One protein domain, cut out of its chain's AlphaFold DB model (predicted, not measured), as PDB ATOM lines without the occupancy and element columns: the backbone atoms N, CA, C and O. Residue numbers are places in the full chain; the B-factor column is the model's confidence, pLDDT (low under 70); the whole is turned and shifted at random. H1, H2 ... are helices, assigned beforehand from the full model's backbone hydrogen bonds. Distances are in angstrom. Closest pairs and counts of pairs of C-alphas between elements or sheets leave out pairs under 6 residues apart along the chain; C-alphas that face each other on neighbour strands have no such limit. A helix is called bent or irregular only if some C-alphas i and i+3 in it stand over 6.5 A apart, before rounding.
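What this domain is: This is residues 2 to 82 of the 83 residues of an uncharacterized protein of Novosphingobium sp. ST904 (UniProt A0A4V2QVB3). The model is an open, hooked string of helices: the long helix H1 sticks out as one arm with residues 2 to 26, the short helix H2 makes a corner at its far end, and the chain folds back from H2 into a second long arm, H3, with the small helix H4 beyond its end. The two arms are joined through H2 alone and the space between them is empty, with residues 58 to 82 of H3, H4 and their surroundings sticking out as well. The printed part has 81 residues with four named helices, in the order H1, H2, H3, H4, and no named strand; the class is all helix. The whole is extended, with a radius of gyration of the C-alphas of 18.2 A and spans of 50 by 37 by 21 A.

How they stand to each other: The longest helix, H1, residues 2 to 33, only just touches H2, residues 36 to 44, with 3 pairs of C-alphas within 8 A. They touch only at the corner by their link, with residues 30 to 31 of H1 alone, and the closest C-alphas, those of Val 31 and Ala 37, are 6.2 A apart. Their lines are about perpendicular at 73 degrees, only just past a steep tilt. H2 and H3, residues 50 to 70, touch and form a helical hairpin, at a steep tilt of 41 degrees, opposite ways. H3 touches H2 with residues 50 to 54 alone; the closest C-alphas, those of Gly 42 and Arg 50, are 5.9 A apart. H4, residues 74 to 80, touches no helix, and H1 and H3 are apart. Every O i to N i+4 pair is within hydrogen-bond range in H2, against 27 of 28 in H1, 15 of 17 in H3 and 2 of 3 in H4.

Where its parts are: H1 runs 46.9 A from C-alpha 2 at (6.747, -4.527, -33.784) to C-alpha 33 at (17.088, -9.370, 11.667). H3 is 29.8 A long and begins at C-alpha 50, (16.815, -30.412, 4.889). It has a kink of 34 degrees near residue 63 and is irregular, but only just: C-alphas 62 and 65 are 6.6 A apart. H2 measures 12.9 A and H4 10.0 A from first to last C-alpha, and H4 ends at C-alpha 80, (31.509, 9.390, -8.155).

The domain as a whole: The two C-alphas farthest apart, those of Glu 47 and Gly 82, are 54.6 A from each other. The printed part, residues 2 to 82 of a chain of 83, has no cut. The three links, H1 to H2, H2 to H3 and H3 to H4, are tight. The mean pLDDT of the printed part is 76.9, and residues 2 to 4 and 72 to 82 are under 70.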
ATOM      1  N   LYS A   2       6.067  -3.528 -34.651       54.16
ATOM      2  CA  LYS A   2       6.747  -4.527 -33.784       54.16
ATOM      3  C   LYS A   2       7.578  -3.914 -32.637       54.16
ATOM      4  O   LYS A   2       7.641  -4.476 -31.551       54.16
ATOM      5  N   LEU A   3       8.178  -2.739 -32.856       59.97
ATOM      6  CA  LEU A   3       9.053  -2.068 -31.879       59.97
ATOM      7  C   LEU A   3       8.311  -1.567 -30.626       59.97
ATOM      8  O   LEU A   3       8.884  -1.550 -29.538       59.97
ATOM      9  N   THR A   4       7.031  -1.207 -30.749       64.69
ATOM     10  CA  THR A   4       6.224  -0.709 -29.625       64.69
ATOM     11  C   THR A   4       5.843  -1.822 -28.652       64.69
ATOM     12  O   THR A   4       5.882  -1.591 -27.447       64.69
ATOM     13  N   LEU A   5       5.559  -3.040 -29.128       71.75
ATOM     14  CA  LEU A   5       5.259  -4.187 -28.258       71.75
ATOM     15  C   LEU A   5       6.471  -4.573 -27.396       71.75
ATOM     16  O   LEU A   5       6.352  -4.779 -26.190       71.75
ATOM     17  N   VAL A   6       7.659  -4.598 -28.009       72.81
ATOM     18  CA  VAL A   6       8.922  -4.912 -27.324       72.81
ATOM     19  C   VAL A   6       9.258  -3.855 -26.266       72.81
ATOM     20  O   VAL A   6       9.732  -4.196 -25.182       72.81
ATOM     21  N   ALA A   7       8.981  -2.576 -26.541       72.94
ATOM     22  CA  ALA A   7       9.182  -1.496 -25.578       72.94
ATOM     23  C   ALA A   7       8.271  -1.635 -24.343       72.94
ATOM     24  O   ALA A   7       8.756  -1.519 -23.215       72.94
ATOM     25  N   HIS A   8       6.987  -1.957 -24.539       75.19
ATOM     26  CA  HIS A   8       6.036  -2.181 -23.441       75.19
ATOM     27  C   HIS A   8       6.386  -3.423 -22.621       75.19
ATOM     28  O   HIS A   8       6.392  -3.365 -21.391       75.19
ATOM     29  N   TRP A   9       6.769  -4.515 -23.286       81.06
ATOM     30  CA  TRP A   9       7.231  -5.731 -22.618       81.06
ATOM     31  C   TRP A   9       8.449  -5.468 -21.728       81.06
ATOM     32  O   TRP A   9       8.503  -5.892 -20.574       81.06
ATOM     33  N   ARG A  10       9.413  -4.685 -22.227       80.62
ATOM     34  CA  ARG A  10      10.618  -4.316 -21.475       80.62
ATOM     35  C   ARG A  10      10.300  -3.416 -20.272       80.62
ATOM     36  O   ARG A  10      10.952  -3.532 -19.235       80.62
ATOM     37  N   LEU A  11       9.303  -2.538 -20.388       82.69
ATOM     38  CA  LEU A  11       8.798  -1.701 -19.291       82.69
ATOM     39  C   LEU A  11       8.124  -2.539 -18.201       82.69
ATOM     40  O   LEU A  11       8.400  -2.351 -17.015       82.69
ATOM     41  N   TRP A  12       7.294  -3.497 -18.607       84.94
ATOM     42  CA  TRP A  12       6.623  -4.415 -17.694       84.94
ATOM     43  C   TRP A  12       7.633  -5.303 -16.962       84.94
ATOM     44  O   TRP A  12       7.604  -5.394 -15.735       84.94
ATOM     45  N   TRP A  13       8.615  -5.837 -17.693       83.19
ATOM     46  CA  TRP A  13       9.721  -6.606 -17.124       83.19
ATOM     47  C   TRP A  13      10.540  -5.805 -16.110       83.19
ATOM     48  O   TRP A  13      10.877  -6.314 -15.042       83.19
ATOM     49  N   ARG A  14      10.831  -4.528 -16.400       80.38
ATOM     50  CA  ARG A  14      11.520  -3.638 -15.451       80.38
ATOM     51  C   ARG A  14      10.720  -3.445 -14.172       80.38
ATOM     52  O   ARG A  14      11.300  -3.534 -13.097       80.38
ATOM     53  N   ARG A  15       9.411  -3.215 -14.278       84.81
ATOM     54  CA  ARG A  15       8.549  -3.018 -13.108       84.81
ATOM     55  C   ARG A  15       8.500  -4.281 -12.253       84.81
ATOM     56  O   ARG A  15       8.737  -4.190 -11.054       84.81
ATOM     57  N   TRP A  16       8.309  -5.447 -12.869       86.81
ATOM     58  CA  TRP A  16       8.392  -6.735 -12.174       86.81
ATOM     59  C   TRP A  16       9.746  -6.965 -11.517       86.81
ATOM     60  O   TRP A  16       9.790  -7.367 -10.362       86.81
ATOM     61  N   SER A  17      10.839  -6.636 -12.204       80.69
ATOM     62  CA  SER A  17      12.188  -6.746 -11.641       80.69
ATOM     63  C   SER A  17      12.371  -5.845 -10.414       80.69
ATOM     64  O   SER A  17      12.996  -6.263  -9.445       80.69
ATOM     65  N   THR A  18      11.805  -4.631 -10.416       84.06
ATOM     66  CA  THR A  18      11.835  -3.724  -9.255       84.06
ATOM     67  C   THR A  18      11.041  -4.280  -8.075       84.06
ATOM     68  O   THR A  18      11.538  -4.252  -6.953       84.06
ATOM     69  N   TRP A  19       9.846  -4.825  -8.314       87.25
ATOM     70  CA  TRP A  19       9.067  -5.490  -7.265       87.25
ATOM     71  C   TRP A  19       9.796  -6.714  -6.714       87.25
ATOM     72  O   TRP A  19       9.902  -6.857  -5.500       87.25
ATOM     73  N   LEU A  20      10.366  -7.550  -7.588       84.38
ATOM     74  CA  LEU A  20      11.143  -8.720  -7.183       84.38
ATOM     75  C   LEU A  20      12.356  -8.319  -6.338       84.38
ATOM     76  O   LEU A  20      12.636  -8.963  -5.334       84.38
ATOM     77  N   ALA A  21      13.050  -7.243  -6.718       81.56
ATOM     78  CA  ALA A  21      14.164  -6.699  -5.949       81.56
ATOM     79  C   ALA A  21      13.712  -6.167  -4.581       81.56
ATOM     80  O   ALA A  21      14.412  -6.372  -3.595       81.56
ATOM     81  N   GLY A  22      12.539  -5.529  -4.501       83.50
ATOM     82  CA  GLY A  22      11.947  -5.092  -3.235       83.50
ATOM     83  C   GLY A  22      11.597  -6.264  -2.314       83.50
ATOM     84  O   GLY A  22      11.953  -6.244  -1.139       83.50
ATOM     85  N   VAL A  23      10.977  -7.316  -2.857       86.38
ATOM     86  CA  VAL A  23      10.676  -8.557  -2.119       86.38
ATOM     87  C   VAL A  23      11.962  -9.232  -1.645       86.38
ATOM     88  O   VAL A  23      12.059  -9.622  -0.485       86.38
ATOM     89  N   TRP A  24      12.974  -9.317  -2.512       81.50
ATOM     90  CA  TRP A  24      14.290  -9.833  -2.140       81.50
ATOM     91  C   TRP A  24      14.950  -9.004  -1.042       81.50
ATOM     92  O   TRP A  24      15.475  -9.576  -0.092       81.50
ATOM     93  N   GLY A  25      14.893  -7.675  -1.136       83.56
ATOM     94  CA  GLY A  25      15.391  -6.777  -0.097       83.56
ATOM     95  C   GLY A  25      14.711  -7.038   1.246       83.56
ATOM     96  O   GLY A  25      15.398  -7.228   2.242       83.56
ATOM     97  N   ALA A  26      13.380  -7.146   1.258       84.50
ATOM     98  CA  ALA A  26      12.615  -7.453   2.464       84.50
ATOM     99  C   ALA A  26      12.980  -8.823   3.061       84.50
ATOM    100  O   ALA A  26      13.162  -8.932   4.272       84.50
ATOM    101  N   LEU A  27      13.141  -9.853   2.221       80.81
ATOM    102  CA  LEU A  27      13.587 -11.178   2.658       80.81
ATOM    103  C   LEU A  27      14.989 -11.130   3.269       80.81
ATOM    104  O   LEU A  27      15.206 -11.697   4.335       80.81
ATOM    105  N   VAL A  28      15.929 -10.428   2.636       82.25
ATOM    106  CA  VAL A  28      17.293 -10.270   3.160       82.25
ATOM    107  C   VAL A  28      17.280  -9.531   4.497       82.25
ATOM    108  O   VAL A  28      17.941  -9.972   5.433       82.25
ATOM    109  N   THR A  29      16.508  -8.449   4.623       83.62
ATOM    110  CA  THR A  29      16.358  -7.725   5.893       83.62
ATOM    111  C   THR A  29      15.781  -8.622   6.982       83.62
ATOM    112  O   THR A  29      16.324  -8.638   8.082       83.62
ATOM    113  N   LEU A  30      14.744  -9.404   6.673       81.00
ATOM    114  CA  LEU A  30      14.127 -10.335   7.618       81.00
ATOM    115  C   LEU A  30      15.122 -11.401   8.096       81.00
ATOM    116  O   LEU A  30      15.233 -11.650   9.294       81.00
ATOM    117  N   VAL A  31      15.895 -11.974   7.173       81.88
ATOM    118  CA  VAL A  31      16.942 -12.959   7.476       81.88
ATOM    119  C   VAL A  31      18.074 -12.359   8.315       81.88
ATOM    120  O   VAL A  31      18.596 -13.025   9.204       81.88
ATOM    121  N   LEU A  32      18.466 -11.113   8.046       79.69
ATOM    122  CA  LEU A  32      19.487 -10.419   8.835       79.69
ATOM    123  C   LEU A  32      18.978 -10.046  10.233       79.69
ATOM    124  O   LEU A  32      19.760 -10.082  11.179       79.69
ATOM    125  N   SER A  33      17.695  -9.693  10.371       84.75
ATOM    126  CA  SER A  33      17.088  -9.370  11.667       84.75
ATOM    127  C   SER A  33      16.831 -10.603  12.531       84.75
ATOM    128  O   SER A  33      16.990 -10.535  13.746       84.75
ATOM    129  N   ASP A  34      16.454 -11.721  11.909       84.19
ATOM    130  CA  ASP A  34      16.246 -13.000  12.577       84.19
ATOM    131  C   ASP A  34      16.871 -14.138  11.750       84.19
ATOM    132  O   ASP A  34      16.228 -14.723  10.867       84.19
ATOM    133  N   PRO A  35      18.129 -14.503  12.053       75.00
ATOM    134  CA  PRO A  35      18.816 -15.594  11.372       75.00
ATOM    135  C   PRO A  35      18.115 -16.947  11.548       75.00
ATOM    136  O   PRO A  35      18.290 -17.848  10.721       75.00
ATOM    137  N   GLN A  36      17.306 -17.117  12.604       81.31
ATOM    138  CA  GLN A  36      16.585 -18.367  12.844       81.31
ATOM    139  C   GLN A  36      15.405 -18.552  11.887       81.31
ATOM    140  O   GLN A  36      14.978 -19.692  11.678       81.31
ATOM    141  N   ALA A  37      14.937 -17.491  11.225       81.50
ATOM    142  CA  ALA A  37      13.886 -17.577  10.215       81.50
ATOM    143  C   ALA A  37      14.266 -18.527   9.061       81.50
ATOM    144  O   ALA A  37      13.437 -19.319   8.610       81.50
ATOM    145  N   LEU A  38      15.536 -18.543   8.629       77.44
ATOM    146  CA  LEU A  38      16.021 -19.484   7.603       77.44
ATOM    147  C   LEU A  38      15.962 -20.944   8.064       77.44
ATOM    148  O   LEU A  38      15.640 -21.841   7.277       77.44
ATOM    149  N   ALA A  39      16.263 -21.187   9.341       77.62
ATOM    150  CA  ALA A  39      16.177 -22.512   9.939       77.62
ATOM    151  C   ALA A  39      14.713 -22.949  10.107       77.62
ATOM    152  O   ALA A  39      14.394 -24.113   9.866       77.62
ATOM    153  N   ALA A  40      13.815 -22.024  10.455       81.50
ATOM    154  CA  ALA A  40      12.379 -22.278  10.541       81.50
ATOM    155  C   ALA A  40      11.787 -22.670   9.177       81.50
ATOM    156  O   ALA A  40      11.066 -23.664   9.094       81.50
ATOM    157  N   VAL A  41      12.169 -21.978   8.097       80.31
ATOM    158  CA  VAL A  41      11.797 -22.365   6.724       80.31
ATOM    159  C   VAL A  41      12.353 -23.747   6.380       80.31
ATOM    160  O   VAL A  41      11.623 -24.595   5.873       80.31
ATOM    161  N   GLY A  42      13.610 -24.024   6.738       79.00
ATOM    162  CA  GLY A  42      14.221 -25.341   6.549       79.00
ATOM    163  C   GLY A  42      13.478 -26.477   7.262       79.00
ATOM    164  O   GLY A  42      13.402 -27.587   6.740       79.00
ATOM    165  N   ARG A  43      12.873 -26.217   8.429       80.50
ATOM    166  CA  ARG A  43      12.089 -27.217   9.178       80.50
ATOM    167  C   ARG A  43      10.777 -27.597   8.490       80.50
ATOM    168  O   ARG A  43      10.324 -28.721   8.702       80.50
ATOM    169  N   LEU A  44      10.212 -26.712   7.666       83.12
ATOM    170  CA  LEU A  44       9.016 -26.988   6.858       83.12
ATOM    171  C   LEU A  44       9.315 -27.903   5.661       83.12
ATOM    172  O   LEU A  44       8.392 -28.483   5.092       83.12
ATOM    173  N   LEU A  45      10.589 -28.050   5.275       80.38
ATOM    174  CA  LEU A  45      10.972 -28.986   4.227       80.38
ATOM    175  C   LEU A  45      10.982 -30.432   4.757       80.38
ATOM    176  O   LEU A  45      11.389 -30.669   5.902       80.38
ATOM    177  N   PRO A  46      10.616 -31.414   3.908       81.75
ATOM    178  CA  PRO A  46      10.754 -32.831   4.233       81.75
ATOM    179  C   PRO A  46      12.191 -33.174   4.648       81.75
ATOM    180  O   PRO A  46      13.142 -32.652   4.061       81.75
ATOM    181  N   GLU A  47      12.353 -34.096   5.607       80.00
ATOM    182  CA  GLU A  47      13.644 -34.536   6.184       80.00
ATOM    183  C   GLU A  47      14.736 -34.762   5.122       80.00
ATOM    184  O   GLU A  47      15.873 -34.319   5.268       80.00
ATOM    185  N   ARG A  48      14.363 -35.370   3.988       85.56
ATOM    186  CA  ARG A  48      15.265 -35.674   2.868       85.56
ATOM    187  C   ARG A  48      15.895 -34.436   2.216       85.56
ATOM    188  O   ARG A  48      16.990 -34.527   1.669       85.56
ATOM    189  N   HIS A  49      15.217 -33.290   2.248       84.06
ATOM    190  CA  HIS A  49      15.654 -32.057   1.587       84.06
ATOM    191  C   HIS A  49      16.302 -31.051   2.545       84.06
ATOM    192  O   HIS A  49      16.988 -30.139   2.087       84.06
ATOM    193  N   ARG A  50      16.157 -31.236   3.864       81.06
ATOM    194  CA  ARG A  50      16.815 -30.412   4.889       81.06
ATOM    195  C   ARG A  50      18.337 -30.292   4.731       81.06
ATOM    196  O   ARG A  50      18.821 -29.163   4.815       81.06
ATOM    197  N   PRO A  51      19.109 -31.368   4.469       82.69
ATOM    198  CA  PRO A  51      20.555 -31.231   4.296       82.69
ATOM    199  C   PRO A  51      20.911 -30.429   3.038       82.69
ATOM    200  O   PRO A  51      21.794 -29.579   3.089       82.69
ATOM    201  N   LEU A  52      20.182 -30.622   1.932       85.25
ATOM    202  CA  LEU A  52      20.380 -29.840   0.704       85.25
ATOM    203  C   LEU A  52      20.040 -28.359   0.910       85.25
ATOM    204  O   LEU A  52      20.759 -27.493   0.416       85.25
ATOM    205  N   TRP A  53      18.985 -28.067   1.674       83.19
ATOM    206  CA  TRP A  53      18.625 -26.704   2.063       83.19
ATOM    207  C   TRP A  53      19.717 -26.045   2.903       83.19
ATOM    208  O   TRP A  53      20.153 -24.946   2.578       83.19
ATOM    209  N   ALA A  54      20.207 -26.726   3.943       82.00
ATOM    210  CA  ALA A  54      21.262 -26.206   4.810       82.00
ATOM    211  C   ALA A  54      22.563 -25.928   4.037       82.00
ATOM    212  O   ALA A  54      23.163 -24.866   4.207       82.00
ATOM    213  N   ILE A  55      22.960 -26.842   3.143       85.62
ATOM    214  CA  ILE A  55      24.122 -26.656   2.262       85.62
ATOM    215  C   ILE A  55      23.898 -25.465   1.326       85.62
ATOM    216  O   ILE A  55      24.772 -24.611   1.207       85.62
ATOM    217  N   GLY A  56      22.728 -25.380   0.686       84.81
ATOM    218  CA  GLY A  56      22.398 -24.293  -0.236       84.81
ATOM    219  C   GLY A  56      22.403 -22.925   0.443       84.81
ATOM    220  O   GLY A  56      22.996 -21.984  -0.080       84.81
ATOM    221  N   VAL A  57      21.806 -22.826   1.632       82.88
ATOM    222  CA  VAL A  57      21.812 -21.604   2.443       82.88
ATOM    223  C   VAL A  57      23.237 -21.238   2.845       82.88
ATOM    224  O   VAL A  57      23.649 -20.111   2.592       82.88
ATOM    225  N   GLY A  58      24.018 -22.175   3.390       81.12
ATOM    226  CA  GLY A  58      25.402 -21.906   3.794       81.12
ATOM    227  C   GLY A  58      26.280 -21.447   2.627       81.12
ATOM    228  O   GLY A  58      27.023 -20.471   2.747       81.12
ATOM    229  N   LEU A  59      26.142 -22.096   1.470       84.56
ATOM    230  CA  LEU A  59      26.892 -21.751   0.266       84.56
ATOM    231  C   LEU A  59      26.465 -20.390  -0.293       84.56
ATOM    232  O   LEU A  59      27.326 -19.616  -0.697       84.56
ATOM    233  N   LEU A  60      25.173 -20.053  -0.259       81.31
ATOM    234  CA  LEU A  60      24.682 -18.728  -0.648       81.31
ATOM    235  C   LEU A  60      25.136 -17.637   0.321       81.31
ATOM    236  O   LEU A  60      25.573 -16.587  -0.138       81.31
ATOM    237  N   THR A  61      25.090 -17.866   1.633       78.50
ATOM    238  CA  THR A  61      25.563 -16.889   2.627       78.50
ATOM    239  C   THR A  61      27.056 -16.601   2.463       78.50
ATOM    240  O   THR A  61      27.474 -15.455   2.617       78.50
ATOM    241  N   TRP A  62      27.853 -17.606   2.090       80.50
ATOM    242  CA  TRP A  62      29.277 -17.431   1.803       80.50
ATOM    243  C   TRP A  62      29.545 -16.806   0.423       80.50
ATOM    244  O   TRP A  62      30.337 -15.873   0.307       80.50
ATOM    245  N   ALA A  63      28.879 -17.284  -0.630       79.56
ATOM    246  CA  ALA A  63      29.137 -16.856  -2.005       79.56
ATOM    247  C   ALA A  63      28.523 -15.487  -2.332       79.56
ATOM    248  O   ALA A  63      29.088 -14.746  -3.135       79.56
ATOM    249  N   ALA A  64      27.393 -15.121  -1.718       78.69
ATOM    250  CA  ALA A  64      26.712 -13.852  -1.967       78.69
ATOM    251  C   ALA A  64      27.634 -12.629  -1.809       78.69
ATOM    252  O   ALA A  64      27.723 -11.863  -2.768       78.69
ATOM    253  N   PRO A  65      28.362 -12.430  -0.689       72.75
ATOM    254  CA  PRO A  65      29.265 -11.287  -0.553       72.75
ATOM    255  C   PRO A  65      30.413 -11.319  -1.572       72.75
ATOM    256  O   PRO A  65      30.783 -10.271  -2.095       72.75
ATOM    257  N   VAL A  66      30.935 -12.501  -1.915       79.00
ATOM    258  CA  VAL A  66      32.001 -12.656  -2.924       79.00
ATOM    259  C   VAL A  66      31.508 -12.279  -4.322       79.00
ATOM    260  O   VAL A  66      32.214 -11.621  -5.078       79.00
ATOM    261  N   ILE A  67      30.280 -12.650  -4.676       76.56
ATOM    262  CA  ILE A  67      29.678 -12.279  -5.961       76.56
ATOM    263  C   ILE A  67      29.350 -10.780  -5.972       76.56
ATOM    264  O   ILE A  67      29.611 -10.100  -6.962       76.56
ATOM    265  N   LEU A  68      28.834 -10.237  -4.866       72.06
ATOM    266  CA  LEU A  68      28.530  -8.810  -4.726       72.06
ATOM    267  C   LEU A  68      29.764  -7.924  -4.929       72.06
ATOM    268  O   LEU A  68      29.642  -6.877  -5.563       72.06
ATOM    269  N   THR A  69      30.948  -8.338  -4.464       73.62
ATOM    270  CA  THR A  69      32.192  -7.581  -4.703       73.62
ATOM    271  C   THR A  69      32.666  -7.644  -6.156       73.62
ATOM    272  O   THR A  69      33.377  -6.745  -6.606       73.62
ATOM    273  N   GLN A  70      32.250  -8.658  -6.921       76.31
ATOM    274  CA  GLN A  70      32.585  -8.798  -8.341       76.31
ATOM    275  C   GLN A  70      31.625  -8.047  -9.274       76.31
ATOM    276  O   GLN A  70      31.997  -7.714 -10.403       76.31
ATOM    277  N   ILE A  71      30.405  -7.737  -8.823       74.38
ATOM    278  CA  ILE A  71      29.446  -6.943  -9.599       74.38
ATOM    279  C   ILE A  71      29.914  -5.482  -9.603       74.38
ATOM    280  O   ILE A  71      29.533  -4.668  -8.760       74.38
ATOM    281  N   ARG A  72      30.740  -5.122 -10.592       58.19
ATOM    282  CA  ARG A  72      31.088  -3.722 -10.856       58.19
ATOM    283  C   ARG A  72      29.814  -2.945 -11.181       58.19
ATOM    284  O   ARG A  72      29.040  -3.343 -12.051       58.19
ATOM    285  N   GLN A  73      29.602  -1.826 -10.493       60.69
ATOM    286  CA  GLN A  73      28.489  -0.905 -10.726       60.69
ATOM    287  C   GLN A  73      28.973   0.306 -11.550       60.69
ATOM    288  O   GLN A  73      29.154   1.395 -10.999       60.69
ATOM    289  N   PRO A  74      29.131   0.184 -12.885       58.84
ATOM    290  CA  PRO A  74      29.696   1.250 -13.723       58.84
ATOM    291  C   PRO A  74      28.859   2.540 -13.701       58.84
ATOM    292  O   PRO A  74      29.364   3.634 -13.941       58.84
ATOM    293  N   LYS A  75      27.559   2.436 -13.386       54.34
ATOM    294  CA  LYS A  75      26.662   3.593 -13.245       54.34
ATOM    295  C   LYS A  75      26.913   4.426 -11.985       54.34
ATOM    296  O   LYS A  75      26.562   5.603 -11.994       54.34
ATOM    297  N   LEU A  76      27.494   3.846 -10.935       55.72
ATOM    298  CA  LEU A  76      27.835   4.561  -9.700       55.72
ATOM    299  C   LEU A  76      29.247   5.153  -9.771       55.72
ATOM    300  O   LEU A  76      29.439   6.292  -9.352       55.72
ATOM    301  N   GLU A  77      30.195   4.466 -10.418       57.84
ATOM    302  CA  GLU A  77      31.529   5.020 -10.713       57.84
ATOM    303  C   GLU A  77      31.458   6.295 -11.561       57.84
ATOM    304  O   GLU A  77      32.148   7.269 -11.271       57.84
ATOM    305  N   ARG A  78      30.558   6.348 -12.553       57.41
ATOM    306  CA  ARG A  78      30.396   7.539 -13.403       57.41
ATOM    307  C   ARG A  78      29.803   8.752 -12.660       57.41
ATOM    308  O   ARG A  78      30.024   9.870 -13.096       57.41
ATOM    309  N   ARG A  79      29.071   8.556 -11.550       56.03
ATOM    310  CA  ARG A  79      28.598   9.664 -10.688       56.03
ATOM    311  C   ARG A  79      29.591  10.047  -9.588       56.03
ATOM    312  O   ARG A  79      29.592  11.200  -9.183       56.03
ATOM    313  N   ARG A  80      30.422   9.112  -9.112       56.56
ATOM    314  CA  ARG A  80      31.509   9.390  -8.155       56.56
ATOM    315  C   ARG A  80      32.658  10.177  -8.798       56.56
ATOM    316  O   ARG A  80      33.280  10.978  -8.115       56.56
ATOM    317  N   ASN A  81      32.894   9.969 -10.095       58.69
ATOM    318  CA  ASN A  81      33.952  10.631 -10.865       58.69
ATOM    319  C   ASN A  81      33.443  11.776 -11.774       58.69
ATOM    320  O   ASN A  81      34.133  12.116 -12.732       58.69
ATOM    321  N   GLY A  82      32.250  12.348 -11.542       59.38
ATOM    322  CA  GLY A  82      31.837  13.570 -12.263       59.38
ATOM    323  C   GLY A  82      32.842  14.700 -11.987       59.38
ATOM    324  O   GLY A  82      33.294  14.818 -10.851       59.38
TER     325      GLY A  82